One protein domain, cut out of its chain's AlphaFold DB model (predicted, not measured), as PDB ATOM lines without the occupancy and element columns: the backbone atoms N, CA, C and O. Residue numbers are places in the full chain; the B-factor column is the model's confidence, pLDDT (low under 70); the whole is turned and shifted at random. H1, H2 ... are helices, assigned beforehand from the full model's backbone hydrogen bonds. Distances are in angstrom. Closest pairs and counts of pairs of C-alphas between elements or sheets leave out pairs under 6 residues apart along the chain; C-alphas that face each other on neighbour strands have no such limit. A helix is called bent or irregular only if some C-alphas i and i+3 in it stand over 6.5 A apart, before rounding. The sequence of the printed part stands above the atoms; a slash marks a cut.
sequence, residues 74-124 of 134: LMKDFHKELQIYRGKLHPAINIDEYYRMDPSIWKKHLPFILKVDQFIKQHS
ATOM      1  N   LEU A  74     344.325 381.346 407.540       73.81
ATOM      2  CA  LEU A  74     345.048 381.966 406.424       73.81
ATOM      3  C   LEU A  74     346.577 381.904 406.607       73.81
ATOM      4  O   LEU A  74     347.296 381.665 405.639       73.81
ATOM      5  N   MET A  75     347.073 382.086 407.836       68.81
ATOM      6  CA  MET A  75     348.504 381.973 408.153       68.81
ATOM      7  C   MET A  75     348.973 380.518 408.298       68.81
ATOM      8  O   MET A  75     350.068 380.182 407.856       68.81
ATOM      9  N   LYS A  76     348.153 379.637 408.884       70.00
ATOM     10  CA  LYS A  76     348.489 378.222 409.100       70.00
ATOM     11  C   LYS A  76     348.641 377.465 407.781       70.00
ATOM     12  O   LYS A  76     349.586 376.691 407.639       70.00
ATOM     13  N   ASP A  77     347.755 377.712 406.817       72.69
ATOM     14  CA  ASP A  77     347.891 377.160 405.464       72.69
ATOM     15  C   ASP A  77     349.185 377.632 404.799       72.69
ATOM     16  O   ASP A  77     349.885 376.840 404.173       72.69
ATOM     17  N   PHE A  78     349.544 378.903 404.985       76.62
ATOM     18  CA  PHE A  78     350.764 379.467 404.420       76.62
ATOM     19  C   PHE A  78     352.039 378.851 405.012       76.62
ATOM     20  O   PHE A  78     352.924 378.434 404.269       76.62
ATOM     21  N   HIS A  79     352.130 378.728 406.337       81.31
ATOM     22  CA  HIS A  79     353.282 378.083 406.978       81.31
ATOM     23  C   HIS A  79     353.391 376.602 406.609       81.31
ATOM     24  O   HIS A  79     354.493 376.105 406.385       81.31
ATOM     25  N   LYS A  80     352.256 375.902 406.468       81.69
ATOM     26  CA  LYS A  80     352.234 374.514 405.992       81.69
ATOM     27  C   LYS A  80     352.735 374.407 404.548       81.69
ATOM     28  O   LYS A  80     353.512 373.505 404.245       81.69
ATOM     29  N   GLU A  81     352.324 375.327 403.676       83.56
ATOM     30  CA  GLU A  81     352.805 375.417 402.293       83.56
ATOM     31  C   GLU A  81     354.329 375.616 402.255       83.56
ATOM     32  O   GLU A  81     355.032 374.832 401.616       83.56
ATOM     33  N   LEU A  82     354.859 376.585 403.011       86.56
ATOM     34  CA  LEU A  82     356.304 376.823 403.120       86.56
ATOM     35  C   LEU A  82     357.062 375.586 403.608       86.56
ATOM     36  O   LEU A  82     358.121 375.263 403.073       86.56
ATOM     37  N   GLN A  83     356.522 374.859 404.587       86.44
ATOM     38  CA  GLN A  83     357.178 373.667 405.114       86.44
ATOM     39  C   GLN A  83     357.233 372.523 404.094       86.44
ATOM     40  O   GLN A  83     358.251 371.834 404.003       86.44
ATOM     41  N   ILE A  84     356.190 372.358 403.274       87.06
ATOM     42  CA  ILE A  84     356.198 371.409 402.150       87.06
ATOM     43  C   ILE A  84     357.288 371.793 401.141       87.06
ATOM     44  O   ILE A  84     358.023 370.922 400.676       87.06
ATOM     45  N   TYR A  85     357.417 373.079 400.809       87.69
ATOM     46  CA  TYR A  85     358.450 373.538 399.879       87.69
ATOM     47  C   TYR A  85     359.860 373.433 400.456       87.69
ATOM     48  O   TYR A  85     360.763 373.037 399.727       87.69
ATOM     49  N   ARG A  86     360.055 373.668 401.757       87.69
ATOM     50  CA  ARG A  86     361.353 373.482 402.423       87.69
ATOM     51  C   ARG A  86     361.893 372.059 402.263       87.69
ATOM     52  O   ARG A  86     363.091 371.886 402.106       87.69
ATOM     53  N   GLY A  87     361.014 371.054 402.275       85.50
ATOM     54  CA  GLY A  87     361.396 369.658 402.039       85.50
ATOM     55  C   GLY A  87     361.613 369.290 400.565       85.50
ATOM     56  O   GLY A  87     362.206 368.255 400.284       85.50
ATOM     57  N   LYS A  88     361.122 370.102 399.618       87.50
ATOM     58  CA  LYS A  88     361.227 369.841 398.168       87.50
ATOM     59  C   LYS A  88     362.363 370.608 397.492       87.50
ATOM     60  O   LYS A  88     362.908 370.127 396.496       87.50
ATOM     61  N   LEU A  89     362.653 371.813 397.969       88.62
ATOM     62  CA  LEU A  89     363.677 372.690 397.416       88.62
ATOM     63  C   LEU A  89     365.081 372.190 397.768       88.62
ATOM     64  O   LEU A  89     365.282 371.457 398.734       88.62
ATOM     65  N   HIS A  90     366.059 372.598 396.966       86.12
ATOM     66  CA  HIS A  90     367.465 372.324 397.202       86.12
ATOM     67  C   HIS A  90     367.914 372.943 398.543       86.12
ATOM     68  O   HIS A  90     367.562 374.094 398.807       86.12
ATOM     69  N   PRO A  91     368.743 372.261 399.362       84.69
ATOM     70  CA  PRO A  91     369.168 372.742 400.687       84.69
ATOM     71  C   PRO A  91     369.826 374.128 400.700       84.69
ATOM     72  O   PRO A  91     369.810 374.823 401.710       84.69
ATOM     73  N   ALA A  92     370.408 374.529 399.570       85.25
ATOM     74  CA  ALA A  92     371.034 375.837 399.388       85.25
ATOM     75  C   ALA A  92     370.025 376.997 399.255       85.25
ATOM     76  O   ALA A  92     370.410 378.160 399.345       85.25
ATOM     77  N   ILE A  93     368.741 376.706 399.024       86.50
ATOM     78  CA  ILE A  93     367.690 377.716 398.893       86.50
ATOM     79  C   ILE A  93     367.075 377.965 400.268       86.50
ATOM     80  O   ILE A  93     366.316 377.150 400.792       86.50
ATOM     81  N   ASN A  94     367.369 379.133 400.834       87.88
ATOM     82  CA  ASN A  94     366.784 379.565 402.094       87.88
ATOM     83  C   ASN A  94     365.437 380.273 401.856       87.88
ATOM     84  O   ASN A  94     365.363 381.263 401.127       87.88
ATOM     85  N   ILE A  95     364.377 379.767 402.494       89.31
ATOM     86  CA  ILE A  95     363.033 380.362 402.466       89.31
ATOM     87  C   ILE A  95     362.530 380.774 403.863       89.31
ATOM     88  O   ILE A  95     361.353 381.095 404.019       89.31
ATOM     89  N   ASP A  96     363.395 380.776 404.882       86.69
ATOM     90  CA  ASP A  96     363.037 381.063 406.277       86.69
ATOM     91  C   ASP A  96     362.508 382.503 406.460       86.69
ATOM     92  O   ASP A  96     361.561 382.731 407.214       86.69
ATOM     93  N   GLU A  97     363.031 383.466 405.697       85.81
ATOM     94  CA  GLU A  97     362.536 384.854 405.655       85.81
ATOM     95  C   GLU A  97     361.041 384.932 405.288       85.81
ATOM     96  O   GLU A  97     360.293 385.739 405.847       85.81
ATOM     97  N   TYR A  98     360.555 384.031 404.424       84.88
ATOM     98  CA  TYR A  98     359.160 384.044 403.983       84.88
ATOM     99  C   TYR A  98     358.169 383.673 405.088       84.88
ATOM    100  O   TYR A  98     357.006 384.048 404.981       84.88
ATOM    101  N   TYR A  99     358.599 383.024 406.178       80.62
ATOM    102  CA  TYR A  99     357.717 382.745 407.323       80.62
ATOM    103  C   TYR A  99     357.257 384.018 408.040       80.62
ATOM    104  O   TYR A  99     356.213 384.005 408.699       80.62
ATOM    105  N   ARG A 100     358.038 385.099 407.923       79.12
ATOM    106  CA  ARG A 100     357.768 386.413 408.529       79.12
ATOM    107  C   ARG A 100     357.159 387.407 407.541       79.12
ATOM    108  O   ARG A 100     356.657 388.447 407.962       79.12
ATOM    109  N   MET A 101     357.213 387.108 406.245       78.94
ATOM    110  CA  MET A 101     356.721 387.978 405.181       78.94
ATOM    111  C   MET A 101     355.254 387.707 404.838       78.94
ATOM    112  O   MET A 101     354.662 386.698 405.218       78.94
ATOM    113  N   ASP A 102     354.665 388.631 404.080       68.81
ATOM    114  CA  ASP A 102     353.310 388.462 403.570       68.81
ATOM    115  C   ASP A 102     353.238 387.279 402.577       68.81
ATOM    116  O   ASP A 102     354.061 387.207 401.653       68.81
ATOM    117  N   PRO A 103     352.232 386.386 402.688       74.81
ATOM    118  CA  PRO A 103     352.060 385.244 401.785       74.81
ATOM    119  C   PRO A 103     352.017 385.604 400.295       74.81
ATOM    120  O   PRO A 103     352.340 384.785 399.432       74.81
ATOM    121  N   SER A 104     351.621 386.836 399.965       68.06
ATOM    122  CA  SER A 104     351.591 387.315 398.582       68.06
ATOM    123  C   SER A 104     352.989 387.428 397.976       68.06
ATOM    124  O   SER A 104     353.148 387.217 396.774       68.06
ATOM    125  N   ILE A 105     353.996 387.770 398.790       79.50
ATOM    126  CA  ILE A 105     355.389 387.899 398.346       79.50
ATOM    127  C   ILE A 105     355.920 386.518 397.977       79.50
ATOM    128  O   ILE A 105     356.445 386.341 396.878       79.50
ATOM    129  N   TRP A 106     355.680 385.522 398.836       83.94
ATOM    130  CA  TRP A 106     356.008 384.127 398.544       83.94
ATOM    131  C   TRP A 106     355.411 383.674 397.215       83.94
ATOM    132  O   TRP A 106     356.137 383.186 396.363       83.94
ATOM    133  N   LYS A 107     354.118 383.913 396.971       77.94
ATOM    134  CA  LYS A 107     353.464 383.481 395.721       77.94
ATOM    135  C   LYS A 107     354.016 384.152 394.477       77.94
ATOM    136  O   LYS A 107     354.133 383.510 393.437       77.94
ATOM    137  N   LYS A 108     354.382 385.430 394.583       80.62
ATOM    138  CA  LYS A 108     355.036 386.148 393.489       80.62
ATOM    139  C   LYS A 108     356.429 385.581 393.205       80.62
ATOM    140  O   LYS A 108     356.822 385.502 392.047       80.62
ATOM    141  N   HIS A 109     357.172 385.208 394.245       88.06
ATOM    142  CA  HIS A 109     358.561 384.759 394.129       88.06
ATOM    143  C   HIS A 109     358.692 383.260 393.848       88.06
ATOM    144  O   HIS A 109     359.639 382.854 393.183       88.06
ATOM    145  N   LEU A 110     357.723 382.446 394.271       86.75
ATOM    146  CA  LEU A 110     357.674 380.998 394.090       86.75
ATOM    147  C   LEU A 110     358.040 380.532 392.669       86.75
ATOM    148  O   LEU A 110     358.922 379.681 392.559       86.75
ATOM    149  N   PRO A 111     357.461 381.070 391.573       88.44
ATOM    150  CA  PRO A 111     357.840 380.638 390.226       88.44
ATOM    151  C   PRO A 111     359.316 380.906 389.895       88.44
ATOM    152  O   PRO A 111     359.914 380.157 389.130       88.44
ATOM    153  N   PHE A 112     359.924 381.944 390.472       91.19
ATOM    154  CA  PHE A 112     361.349 382.236 390.297       91.19
ATOM    155  C   PHE A 112     362.218 381.322 391.161       91.19
ATOM    156  O   PHE A 112     363.211 380.793 390.673       91.19
ATOM    157  N   ILE A 113     361.809 381.071 392.408       89.75
ATOM    158  CA  ILE A 113     362.483 380.132 393.314       89.75
ATOM    159  C   ILE A 113     362.531 378.733 392.690       89.75
ATOM    160  O   ILE A 113     363.578 378.096 392.707       89.75
ATOM    161  N   LEU A 114     361.434 378.280 392.077       89.12
ATOM    162  CA  LEU A 114     361.382 376.988 391.387       89.12
ATOM    163  C   LEU A 114     362.316 376.919 390.175       89.12
ATOM    164  O   LEU A 114     362.929 375.881 389.946       89.12
ATOM    165  N   LYS A 115     362.471 378.015 389.420       88.75
ATOM    166  CA  LYS A 115     363.451 378.071 388.322       88.75
ATOM    167  C   LYS A 115     364.881 377.936 388.840       88.75
ATOM    168  O   LYS A 115     365.665 377.198 388.253       88.75
ATOM    169  N   VAL A 116     365.204 378.623 389.935       88.06
ATOM    170  CA  VAL A 116     366.522 378.531 390.580       88.06
ATOM    171  C   VAL A 116     366.760 377.119 391.124       88.06
ATOM    172  O   VAL A 116     367.817 376.550 390.880       88.06
ATOM    173  N   ASP A 117     365.769 376.522 391.789       89.88
ATOM    174  CA  ASP A 117     365.824 375.137 392.275       89.88
ATOM    175  C   ASP A 117     366.103 374.139 391.153       89.88
ATOM    176  O   ASP A 117     367.014 373.319 391.260       89.88
ATOM    177  N   GLN A 118     365.351 374.240 390.055       88.25
ATOM    178  CA  GLN A 118     365.535 373.381 388.893       88.25
ATOM    179  C   GLN A 118     366.926 373.564 388.277       88.25
ATOM    180  O   GLN A 118     367.583 372.575 387.960       88.25
ATOM    181  N   PHE A 119     367.394 374.808 388.153       87.88
ATOM    182  CA  PHE A 119     368.719 375.105 387.617       87.88
ATOM    183  C   PHE A 119     369.834 374.499 388.478       87.88
ATOM    184  O   PHE A 119     370.704 373.811 387.949       87.88
ATOM    185  N   ILE A 120     369.778 374.686 389.801       86.19
ATOM    186  CA  ILE A 120     370.769 374.136 390.737       86.19
ATOM    187  C   ILE A 120     370.760 372.605 390.692       86.19
ATOM    188  O   ILE A 120     371.820 371.989 390.631       86.19
ATOM    189  N   LYS A 121     369.580 371.977 390.669       83.50
ATOM    190  CA  LYS A 121     369.463 370.513 390.569       83.50
ATOM    191  C   LYS A 121     369.999 369.965 389.246       83.50
ATOM    192  O   LYS A 121     370.498 368.845 389.224       83.50
ATOM    193  N   GLN A 122     369.886 370.725 388.158       85.25
ATOM    194  CA  GLN A 122     370.312 370.299 386.825       85.25
ATOM    195  C   GLN A 122     371.808 370.523 386.570       85.25
ATOM    196  O   GLN A 122     372.445 369.680 385.944       85.25
ATOM    197  N   HIS A 123     372.370 371.639 387.037       79.56
ATOM    198  CA  HIS A 123     373.752 372.031 386.742       79.56
ATOM    199  C   HIS A 123     374.725 371.808 387.906       79.56
ATOM    200  O   HIS A 123     375.932 371.861 387.689       79.56
ATOM    201  N   SER A 124     374.219 371.498 389.108       68.62
ATOM    202  CA  SER A 124     374.993 371.436 390.358       68.62
ATOM    203  C   SER A 124     375.763 372.736 390.644       68.62
ATOM    204  O   SER A 124     375.732 373.696 389.874       68.62
TER     205      SER A 124
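This is residues 74 to 124 of the 134 residues of an uncharacterized protein of Terrilactibacillus tamarindi (UniProt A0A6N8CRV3). Two long helices, H1 and H3, run nearly parallel and the same way but are offset, and the stretch from residue 89 to residue 102, which holds the short helix H2, runs back along one side of them to join the end of H1 to the start of H3. The three helix centres make a triangle with few contacts between the helices, and H3 is kinked near residue 110, with its far end at the opposite end of the long axis from the start of H1. The printed part has 51 residues with three named helices, in the order H1, H2, H3, and no named strand; its class is all helix, with 40 of the 51 printed residues in the helices. The whole is compact, with a radius of gyration of the C-alphas of 11.1 A, yet elongated in outline, its C-alphas spanning 36 by 19 by 14 A along the three main axes.

H1, residues 74 to 88, only just touches H2, residues 96 to 99, with 3 pairs of C-alphas within 8 A. H1 touches H2 with residues 79 to 82 alone. The closest C-alphas of the two are those of His 79 and Tyr 99, 6.4 A apart, and their centres are 10.1 A apart. H3, residues 103 to 123, touches no helix, but it is near H1 and near H2. H2 and H3 are close but not clearly touching, with 2 pairs of C-alphas within 8 A. The closest C-alphas there are those of Tyr 98 and Trp 106, 6.3 A apart, and the centres are 13.9 A apart. H1 and H3 are likewise close but not clearly touching, with 2 pairs of C-alphas within 8 A. Their closest C-alphas are those of Phe 78 and Pro 103, 6.5 A apart, while their centres are 14.4 A apart. The lines of H1 and H3 stand at a shallow tilt of 4 degrees, and the two run the same way, though the line of H3 is a rough one. In the backbone, 10 of 11 pairs of O i and N i+4 in H1 and 15 of 17 in H3 are within hydrogen-bond range, while H2, with 4 residues, is too short for any such pair and has its 1 pair of O i and N i+3 within range.

H1 begins at the C-alpha of Leu 74 at (345.048, 381.966, 406.424) and ends at Lys 88, 15 residues and 21.8 A later from first to last C-alpha. H2 runs from Asp 96 to Tyr 99, 4 residues and 5.7 A from first to last C-alpha. H3, 21 residues, is the longest helix by residues and measures 29.5 A from the C-alpha of Pro 103 at (352.060, 385.244, 401.785) to that of His 123 at (373.752, 372.031, 386.742). H3 has a kink of 46 degrees near residue 110, whose C-alpha is at (357.674, 380.998, 394.090). H3 is irregular, but only just: C-alphas 108 and 111 are 7.0 A apart.

The two C-alphas farthest apart are those of Leu 74 and His 123, at 36.2 A, and the first and last printed C-alphas, those of Leu 74 and Ser 124, are 35.6 A apart. The printed part has no cut. The link from H1 to H2, with 7 residues, is short, the link from H2 to H3, with 3 residues, is tight, and no link is long. The mean pLDDT of the printed part is 83.0, and confidence is low, under 70, at residues 75, 102, 104 and 124 of this predicted model.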